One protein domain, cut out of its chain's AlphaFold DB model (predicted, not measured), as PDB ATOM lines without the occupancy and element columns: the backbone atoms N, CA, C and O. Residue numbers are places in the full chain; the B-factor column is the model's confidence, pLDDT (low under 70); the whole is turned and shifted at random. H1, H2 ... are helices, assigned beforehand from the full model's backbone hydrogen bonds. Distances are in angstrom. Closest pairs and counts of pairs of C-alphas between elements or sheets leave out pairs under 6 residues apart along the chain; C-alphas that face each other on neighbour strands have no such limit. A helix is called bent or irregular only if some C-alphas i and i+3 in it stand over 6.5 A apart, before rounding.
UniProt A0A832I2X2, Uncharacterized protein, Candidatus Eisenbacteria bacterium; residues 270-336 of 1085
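This is residues 270 to 336 of the 1085 residues of an uncharacterized protein of Candidatus Eisenbacteria bacterium (UniProt A0A832I2X2). A small helical bundle: H1, H3 and H4 run roughly along one axis with their centres making a triangle, and the short H2 folds back over the later part of H1. H1 with H2 and H3 with H4 make two helical hairpins, and H4 packs on both H1 and H3, while H1 and H3 come near each other only around residues 272 to 276 of H1. The printed part has 67 residues with four named helices, in the order H1, H2, H3, H4, and no named strand; the class is all helix. It is compact, with a radius of gyration of the C-alphas of 10.7 A, and the C-alphas span 29 by 21 by 19 A.

H1, residues 270 to 282, is the hub and touches the three other helices. H2, residues 285 to 292, touches H1, with the C-alphas of Ala 280 and Arg 288 closest at 4.5 A. The two form a hairpin at a shallow tilt of 7 degrees, opposite ways. H3, residues 302 to 310, only just touches H1, with 3 pairs of C-alphas within 8 A, and H1 touches H3 with residues 272 to 276 alone; the closest C-alphas are those of Leu 272 and Ala 305, 6.6 A apart. Their shallow tilt of 34.7 degrees, the same way, is only just short of steep. H2 and H3 are close but not clearly touching, the closest C-alphas being those of Val 291 and Leu 309 at 6.3 A. H4, residues 319 to 335, touches H1 at a shallow tilt of 31 degrees, opposite ways, with the C-alphas of Met 275 and Ala 328 closest at 5.9 A. H4 also touches H3, with which it forms a hairpin at a shallow tilt of 23 degrees, opposite ways; the closest C-alphas are those of Val 302 and Ala 329, 6.0 A apart. H2 and H4 are apart. Every O i to N i+4 pair is within hydrogen-bond range in H1, H3 and H4, and 2 of 4 are in H2.

H1 begins at C-alpha 270, (196.116, 269.825, 242.314), and measures 18.5 A to C-alpha 282. H2, from Ser 285 to Ser 292, is 10.7 A long and only just irregular: C-alphas 286 and 289 are 6.6 A apart. H3 begins at C-alpha 302, (205.333, 264.699, 238.129), and is 12.3 A long to Leu 310. H4, the longest with 17 residues, measures 24.0 A and ends at C-alpha 335, (198.498, 269.135, 231.359).

The two C-alphas farthest apart are those of Glu 316 and Ala 336, at 30.8 A. The printed part has no cut. The link from H1 to H2 is tight; those from H2 to H3 and from H3 to H4 are short. The mean pLDDT of the printed part is 72.1, and 25 residues are under 70, among them residues 315 to 323 and 328 to 336.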
ATOM      1  N   PHE A 270     197.404 270.274 242.849       67.62
ATOM      2  CA  PHE A 270     196.116 269.825 242.314       67.62
ATOM      3  C   PHE A 270     196.272 268.884 241.106       67.62
ATOM      4  O   PHE A 270     195.469 267.974 240.925       67.62
ATOM      5  N   THR A 271     197.317 269.071 240.292       69.75
ATOM      6  CA  THR A 271     197.674 268.162 239.188       69.75
ATOM      7  C   THR A 271     198.145 266.814 239.741       69.75
ATOM      8  O   THR A 271     197.685 265.774 239.280       69.75
ATOM      9  N   LEU A 272     199.006 266.831 240.764       77.75
ATOM     10  CA  LEU A 272     199.541 265.613 241.388       77.75
ATOM     11  C   LEU A 272     198.467 264.819 242.147       77.75
ATOM     12  O   LEU A 272     198.443 263.593 242.071       77.75
ATOM     13  N   LEU A 273     197.532 265.504 242.817       76.44
ATOM     14  CA  LEU A 273     196.365 264.858 243.426       76.44
ATOM     15  C   LEU A 273     195.471 264.198 242.367       76.44
ATOM     16  O   LEU A 273     195.184 263.013 242.491       76.44
ATOM     17  N   ARG A 274     195.124 264.893 241.269       75.62
ATOM     18  CA  ARG A 274     194.369 264.263 240.165       75.62
ATOM     19  C   ARG A 274     195.077 263.050 239.569       75.62
ATOM     20  O   ARG A 274     194.400 262.094 239.219       75.62
ATOM     21  N   MET A 275     196.402 263.088 239.429       79.25
ATOM     22  CA  MET A 275     197.184 261.960 238.915       79.25
ATOM     23  C   MET A 275     197.042 260.735 239.830       79.25
ATOM     24  O   MET A 275     196.676 259.663 239.350       79.25
ATOM     25  N   ARG A 276     197.234 260.906 241.146       84.44
ATOM     26  CA  ARG A 276     196.987 259.861 242.156       84.44
ATOM     27  C   ARG A 276     195.555 259.328 242.079       84.44
ATOM     28  O   ARG A 276     195.352 258.119 242.023       84.44
ATOM     29  N   ASP A 277     194.573 260.223 242.068       80.69
ATOM     30  CA  ASP A 277     193.153 259.866 242.135       80.69
ATOM     31  C   ASP A 277     192.684 259.169 240.842       80.69
ATOM     32  O   ASP A 277     191.890 258.230 240.889       80.69
ATOM     33  N   PHE A 278     193.234 259.558 239.685       78.00
ATOM     34  CA  PHE A 278     193.022 258.877 238.407       78.00
ATOM     35  C   PHE A 278     193.609 257.462 238.418       78.00
ATOM     36  O   PHE A 278     192.885 256.520 238.095       78.00
ATOM     37  N   VAL A 279     194.862 257.282 238.857       77.25
ATOM     38  CA  VAL A 279     195.473 255.947 239.009       77.25
ATOM     39  C   VAL A 279     194.635 255.082 239.960       77.25
ATOM     40  O   VAL A 279     194.235 253.978 239.594       77.25
ATOM     41  N   ALA A 280     194.268 255.604 241.135       76.56
ATOM     42  CA  ALA A 280     193.421 254.904 242.102       76.56
ATOM     43  C   ALA A 280     192.059 254.486 241.505       76.56
ATOM     44  O   ALA A 280     191.587 253.376 241.755       76.56
ATOM     45  N   SER A 281     191.448 255.327 240.659       75.88
ATOM     46  CA  SER A 281     190.183 255.011 239.972       75.88
ATOM     47  C   SER A 281     190.286 253.851 238.973       75.88
ATOM     48  O   SER A 281     189.276 253.209 238.681       75.88
ATOM     49  N   LYS A 282     191.489 253.572 238.453       73.06
ATOM     50  CA  LYS A 282     191.758 252.494 237.486       73.06
ATOM     51  C   LYS A 282     192.246 251.197 238.126       73.06
ATOM     52  O   LYS A 282     192.212 250.162 237.469       73.06
ATOM     53  N   LEU A 283     192.660 251.236 239.390       74.25
ATOM     54  CA  LEU A 283     193.126 250.061 240.121       74.25
ATOM     55  C   LEU A 283     191.981 249.225 240.720       74.25
ATOM     56  O   LEU A 283     190.922 249.785 241.036       74.25
ATOM     57  N   PRO A 284     192.195 247.909 240.939       68.19
ATOM     58  CA  PRO A 284     191.322 247.073 241.762       68.19
ATOM     59  C   PRO A 284     191.196 247.609 243.193       68.19
ATOM     60  O   PRO A 284     192.085 248.307 243.690       68.19
ATOM     61  N   SER A 285     190.113 247.240 243.882       71.31
ATOM     62  CA  SER A 285     189.790 247.722 245.234       71.31
ATOM     63  C   SER A 285     190.933 247.540 246.242       71.31
ATOM     64  O   SER A 285     191.178 248.442 247.037       71.31
ATOM     65  N   SER A 286     191.673 246.430 246.154       72.31
ATOM     66  CA  SER A 286     192.806 246.088 247.027       72.31
ATOM     67  C   SER A 286     194.017 247.024 246.912       72.31
ATOM     68  O   SER A 286     194.743 247.189 247.885       72.31
ATOM     69  N   LEU A 287     194.241 247.655 245.752       71.00
ATOM     70  CA  LEU A 287     195.367 248.582 245.527       71.00
ATOM     71  C   LEU A 287     194.929 250.055 245.512       71.00
ATOM     72  O   LEU A 287     195.726 250.954 245.787       71.00
ATOM     73  N   ARG A 288     193.648 250.316 245.226       76.12
ATOM     74  CA  ARG A 288     193.040 251.655 245.217       76.12
ATOM     75  C   ARG A 288     193.218 252.395 246.542       76.12
ATOM     76  O   ARG A 288     193.479 253.601 246.535       76.12
ATOM     77  N   GLU A 289     193.068 251.705 247.668       76.25
ATOM     78  CA  GLU A 289     193.185 252.329 248.987       76.25
ATOM     79  C   GLU A 289     194.631 252.737 249.317       76.25
ATOM     80  O   GLU A 289     194.865 253.896 249.659       76.25
ATOM     81  N   SER A 290     195.613 251.853 249.110       76.88
ATOM     82  CA  SER A 290     197.042 252.169 249.277       76.88
ATOM     83  C   SER A 290     197.454 253.392 248.451       76.88
ATOM     84  O   SER A 290     198.023 254.345 248.983       76.88
ATOM     85  N   VAL A 291     197.075 253.415 247.169       79.88
ATOM     86  CA  VAL A 291     197.420 254.498 246.237       79.88
ATOM     87  C   VAL A 291     196.716 255.816 246.581       79.88
ATOM     88  O   VAL A 291     197.343 256.876 246.564       79.88
ATOM     89  N   SER A 292     195.428 255.790 246.932       78.25
ATOM     90  CA  SER A 292     194.689 257.011 247.309       78.25
ATOM     91  C   SER A 292     195.160 257.623 248.636       78.25
ATOM     92  O   SER A 292     195.057 258.839 248.811       78.25
ATOM     93  N   ARG A 293     195.753 256.831 249.539       79.50
ATOM     94  CA  ARG A 293     196.368 257.317 250.786       79.50
ATOM     95  C   ARG A 293     197.748 257.974 250.580       79.50
ATOM     96  O   ARG A 293     198.225 258.650 251.490       79.50
ATOM     97  N   VAL A 294     198.371 257.869 249.396       82.56
ATOM     98  CA  VAL A 294     199.693 258.472 249.116       82.56
ATOM     99  C   VAL A 294     199.672 259.996 249.271       82.56
ATOM    100  O   VAL A 294     198.842 260.707 248.688       82.56
ATOM    101  N   SER A 295     200.642 260.511 250.033       78.94
ATOM    102  CA  SER A 295     200.813 261.940 250.285       78.94
ATOM    103  C   SER A 295     201.606 262.631 249.173       78.94
ATOM    104  O   SER A 295     202.835 262.547 249.090       78.94
ATOM    105  N   MET A 296     200.894 263.422 248.369       80.75
ATOM    106  CA  MET A 296     201.492 264.355 247.403       80.75
ATOM    107  C   MET A 296     202.011 265.647 248.053       80.75
ATOM    108  O   MET A 296     202.464 266.562 247.365       80.75
ATOM    109  N   ARG A 297     201.987 265.751 249.391       66.44
ATOM    110  CA  ARG A 297     202.542 266.905 250.104       66.44
ATOM    111  C   ARG A 297     204.069 266.897 249.973       66.44
ATOM    112  O   ARG A 297     204.735 265.903 250.260       66.44
ATOM    113  N   GLY A 298     204.619 268.015 249.509       66.62
ATOM    114  CA  GLY A 298     206.055 268.183 249.284       66.62
ATOM    115  C   GLY A 298     206.572 267.672 247.936       66.62
ATOM    116  O   GLY A 298     207.666 268.085 247.572       66.62
ATOM    117  N   ALA A 299     205.802 266.872 247.184       72.56
ATOM    118  CA  ALA A 299     206.167 266.494 245.819       72.56
ATOM    119  C   ALA A 299     206.124 267.728 244.901       72.56
ATOM    120  O   ALA A 299     205.145 268.481 244.922       72.56
ATOM    121  N   ARG A 300     207.190 267.972 244.130       66.81
ATOM    122  CA  ARG A 300     207.352 269.189 243.309       66.81
ATOM    123  C   ARG A 300     207.282 268.939 241.807       66.81
ATOM    124  O   ARG A 300     206.969 269.878 241.080       66.81
ATOM    125  N   THR A 301     207.545 267.724 241.333       78.69
ATOM    126  CA  THR A 301     207.465 267.338 239.911       78.69
ATOM    127  C   THR A 301     206.529 266.147 239.715       78.69
ATOM    128  O   THR A 301     206.144 265.484 240.679       78.69
ATOM    129  N   VAL A 302     206.147 265.879 238.463       73.62
ATOM    130  CA  VAL A 302     205.333 264.699 238.129       73.62
ATOM    131  C   VAL A 302     206.120 263.414 238.392       73.62
ATOM    132  O   VAL A 302     205.616 262.532 239.072       73.62
ATOM    133  N   ASP A 303     207.380 263.360 237.966       74.44
ATOM    134  CA  ASP A 303     208.299 262.229 238.132       74.44
ATOM    135  C   ASP A 303     208.494 261.843 239.614       74.44
ATOM    136  O   ASP A 303     208.677 260.676 239.957       74.44
ATOM    137  N   GLU A 304     208.469 262.826 240.522       78.44
ATOM    138  CA  GLU A 304     208.567 262.594 241.966       78.44
ATOM    139  C   GLU A 304     207.265 262.004 242.533       78.44
ATOM    140  O   GLU A 304     207.308 261.116 243.384       78.44
ATOM    141  N   ALA A 305     206.107 262.457 242.044       78.00
ATOM    142  CA  ALA A 305     204.823 261.846 242.375       78.00
ATOM    143  C   ALA A 305     204.711 260.426 241.803       78.00
ATOM    144  O   ALA A 305     204.261 259.531 242.509       78.00
ATOM    145  N   GLU A 306     205.180 260.198 240.575       81.75
ATOM    146  CA  GLU A 306     205.222 258.885 239.928       81.75
ATOM    147  C   GLU A 306     206.001 257.873 240.779       81.75
ATOM    148  O   GLU A 306     205.465 256.826 241.136       81.75
ATOM    149  N   ARG A 307     207.214 258.231 241.226       80.50
ATOM    150  CA  ARG A 307     208.012 257.399 242.146       80.50
ATOM    151  C   ARG A 307     207.296 257.128 243.470       80.50
ATOM    152  O   ARG A 307     207.341 256.000 243.947       80.50
ATOM    153  N   ARG A 308     206.611 258.122 244.052       84.00
ATOM    154  CA  ARG A 308     205.823 257.948 245.292       84.00
ATOM    155  C   ARG A 308     204.607 257.030 245.103       84.00
ATOM    156  O   ARG A 308     204.231 256.353 246.051       84.00
ATOM    157  N   LEU A 309     203.998 256.998 243.913       80.50
ATOM    158  CA  LEU A 309     202.923 256.055 243.579       80.50
ATOM    159  C   LEU A 309     203.476 254.639 243.385       80.50
ATOM    160  O   LEU A 309     202.946 253.700 243.971       80.50
ATOM    161  N   LEU A 310     204.559 254.488 242.620       78.94
ATOM    162  CA  LEU A 310     205.208 253.192 242.391       78.94
ATOM    163  C   LEU A 310     205.715 252.572 243.704       78.94
ATOM    164  O   LEU A 310     205.488 251.393 243.939       78.94
ATOM    165  N   ALA A 311     206.296 253.374 244.602       79.69
ATOM    166  CA  ALA A 311     206.734 252.940 245.933       79.69
ATOM    167  C   ALA A 311     205.587 252.676 246.938       79.69
ATOM    168  O   ALA A 311     205.853 252.297 248.076       79.69
ATOM    169  N   SER A 312     204.322 252.890 246.554       77.56
ATOM    170  CA  SER A 312     203.139 252.548 247.369       77.56
ATOM    171  C   SER A 312     202.491 251.212 246.985       77.56
ATOM    172  O   SER A 312     201.451 250.842 247.535       77.56
ATOM    173  N   LEU A 313     203.090 250.504 246.025       77.12
ATOM    174  CA  LEU A 313     202.630 249.228 245.491       77.12
ATOM    175  C   LEU A 313     203.633 248.115 245.843       77.12
ATOM    176  O   LEU A 313     204.836 248.381 245.851       77.12
ATOM    177  N   PRO A 314     203.180 246.870 246.093       73.00
ATOM    178  CA  PRO A 314     204.071 245.715 246.230       73.00
ATOM    179  C   PRO A 314     204.958 245.528 244.992       73.00
ATOM    180  O   PRO A 314     204.515 245.802 243.871       73.00
ATOM    181  N   GLU A 315     206.180 245.016 245.159       61.66
ATOM    182  CA  GLU A 315     207.117 244.841 244.035       61.66
ATOM    183  C   GLU A 315     206.560 243.914 242.939       61.66
ATOM    184  O   GLU A 315     206.732 244.187 241.751       61.66
ATOM    185  N   GLU A 316     205.780 242.909 243.340       59.75
ATOM    186  CA  GLU A 316     205.053 241.946 242.496       59.75
ATOM    187  C   GLU A 316     203.964 242.577 241.598       59.75
ATOM    188  O   GLU A 316     203.350 241.894 240.776       59.75
ATOM    189  N   THR A 317     203.687 243.881 241.727       63.50
ATOM    190  CA  THR A 317     202.617 244.539 240.963       63.50
ATOM    191  C   THR A 317     202.952 244.627 239.470       63.50
ATOM    192  O   THR A 317     203.983 245.182 239.073       63.50
ATOM    193  N   THR A 318     202.031 244.114 238.647       61.00
ATOM    194  CA  THR A 318     202.210 243.874 237.207       61.00
ATOM    195  C   THR A 318     202.613 245.109 236.398       61.00
ATOM    196  O   THR A 318     202.212 246.243 236.668       61.00
ATOM    197  N   GLU A 319     203.377 244.871 235.329       59.88
ATOM    198  CA  GLU A 319     203.931 245.914 234.458       59.88
ATOM    199  C   GLU A 319     202.857 246.851 233.876       59.88
ATOM    200  O   GLU A 319     203.072 248.058 233.800       59.88
ATOM    201  N   GLY A 320     201.655 246.340 233.578       58.03
ATOM    202  CA  GLY A 320     200.520 247.151 233.115       58.03
ATOM    203  C   GLY A 320     200.049 248.219 234.114       58.03
ATOM    204  O   GLY A 320     199.608 249.290 233.699       58.03
ATOM    205  N   VAL A 321     200.189 247.988 235.426       67.00
ATOM    206  CA  VAL A 321     199.911 249.009 236.454       67.00
ATOM    207  C   VAL A 321     201.001 250.077 236.468       67.00
ATOM    208  O   VAL A 321     200.694 251.267 236.557       67.00
ATOM    209  N   ARG A 322     202.269 249.669 236.336       67.25
ATOM    210  CA  ARG A 322     203.406 250.596 236.242       67.25
ATOM    211  C   ARG A 322     203.266 251.474 234.991       67.25
ATOM    212  O   ARG A 322     203.317 252.696 235.098       67.25
ATOM    213  N   ALA A 323     202.938 250.873 233.846       66.44
ATOM    214  CA  ALA A 323     202.645 251.570 232.597       66.44
ATOM    215  C   ALA A 323     201.461 252.550 232.714       66.44
ATOM    216  O   ALA A 323     201.545 253.656 232.188       66.44
ATOM    217  N   LEU A 324     200.390 252.199 233.439       70.00
ATOM    218  CA  LEU A 324     199.255 253.101 233.683       70.00
ATOM    219  C   LEU A 324     199.628 254.290 234.586       70.00
ATOM    220  O   LEU A 324     199.139 255.402 234.378       70.00
ATOM    221  N   ILE A 325     200.521 254.089 235.560       72.31
ATOM    222  CA  ILE A 325     201.096 255.174 236.369       72.31
ATOM    223  C   ILE A 325     201.959 256.101 235.499       72.31
ATOM    224  O   ILE A 325     201.797 257.320 235.574       72.31
ATOM    225  N   THR A 326     202.793 255.548 234.615       69.62
ATOM    226  CA  THR A 326     203.606 256.322 233.664       69.62
ATOM    227  C   THR A 326     202.760 257.015 232.586       69.62
ATOM    228  O   THR A 326     203.078 258.134 232.185       69.62
ATOM    229  N   GLU A 327     201.643 256.436 232.136       72.25
ATOM    230  CA  GLU A 327     200.703 257.117 231.235       72.25
ATOM    231  C   GLU A 327     200.004 258.282 231.950       72.25
ATOM    232  O   GLU A 327     199.940 259.388 231.407       72.25
ATOM    233  N   ALA A 328     199.563 258.087 233.199       69.88
ATOM    234  CA  ALA A 328     199.019 259.160 234.030       69.88
ATOM    235  C   ALA A 328     200.058 260.267 234.294       69.88
ATOM    236  O   ALA A 328     199.708 261.451 234.272       69.88
ATOM    237  N   ALA A 329     201.337 259.910 234.463       66.38
ATOM    238  CA  ALA A 329     202.448 260.855 234.546       66.38
ATOM    239  C   ALA A 329     202.611 261.637 233.235       66.38
ATOM    240  O   ALA A 329     202.600 262.867 233.234       66.38
ATOM    241  N   GLN A 330     202.667 260.956 232.088       67.25
ATOM    242  CA  GLN A 330     202.744 261.613 230.783       67.25
ATOM    243  C   GLN A 330     201.528 262.503 230.492       67.25
ATOM    244  O   GLN A 330     201.690 263.564 229.886       67.25
ATOM    245  N   GLN A 331     200.323 262.135 230.933       68.31
ATOM    246  CA  GLN A 331     199.154 263.005 230.831       68.31
ATOM    247  C   GLN A 331     199.286 264.229 231.750       68.31
ATOM    248  O   GLN A 331     199.072 265.351 231.291       68.31
ATOM    249  N   ALA A 332     199.705 264.054 233.006       62.22
ATOM    250  CA  ALA A 332     199.954 265.159 233.931       62.22
ATOM    251  C   ALA A 332     201.061 266.112 233.430       62.22
ATOM    252  O   ALA A 332     200.935 267.326 233.587       62.22
ATOM    253  N   LEU A 333     202.096 265.590 232.759       56.28
ATOM    254  CA  LEU A 333     203.137 266.363 232.070       56.28
ATOM    255  C   LEU A 333     202.590 267.136 230.856       56.28
ATOM    256  O   LEU A 333     203.010 268.265 230.619       56.28
ATOM    257  N   ARG A 334     201.628 266.573 230.108       60.44
ATOM    258  CA  ARG A 334     200.929 267.260 228.998       60.44
ATOM    259  C   ARG A 334     199.913 268.306 229.483       60.44
ATOM    260  O   ARG A 334     199.621 269.246 228.747       60.44
ATOM    261  N   GLU A 335     199.370 268.152 230.694       57.22
ATOM    262  CA  GLU A 335     198.498 269.135 231.359       57.22
ATOM    263  C   GLU A 335     199.279 270.209 232.145       57.22
ATOM    264  O   GLU A 335     198.716 271.256 232.479       57.22
ATOM    265  N   ALA A 336     200.569 269.995 232.426       49.06
ATOM    266  CA  ALA A 336     201.433 270.993 233.046       49.06
ATOM    267  C   ALA A 336     201.725 272.156 232.070       49.06
ATOM    268  O   ALA A 336     202.026 271.922 230.896       49.06
TER     269      ALA A 336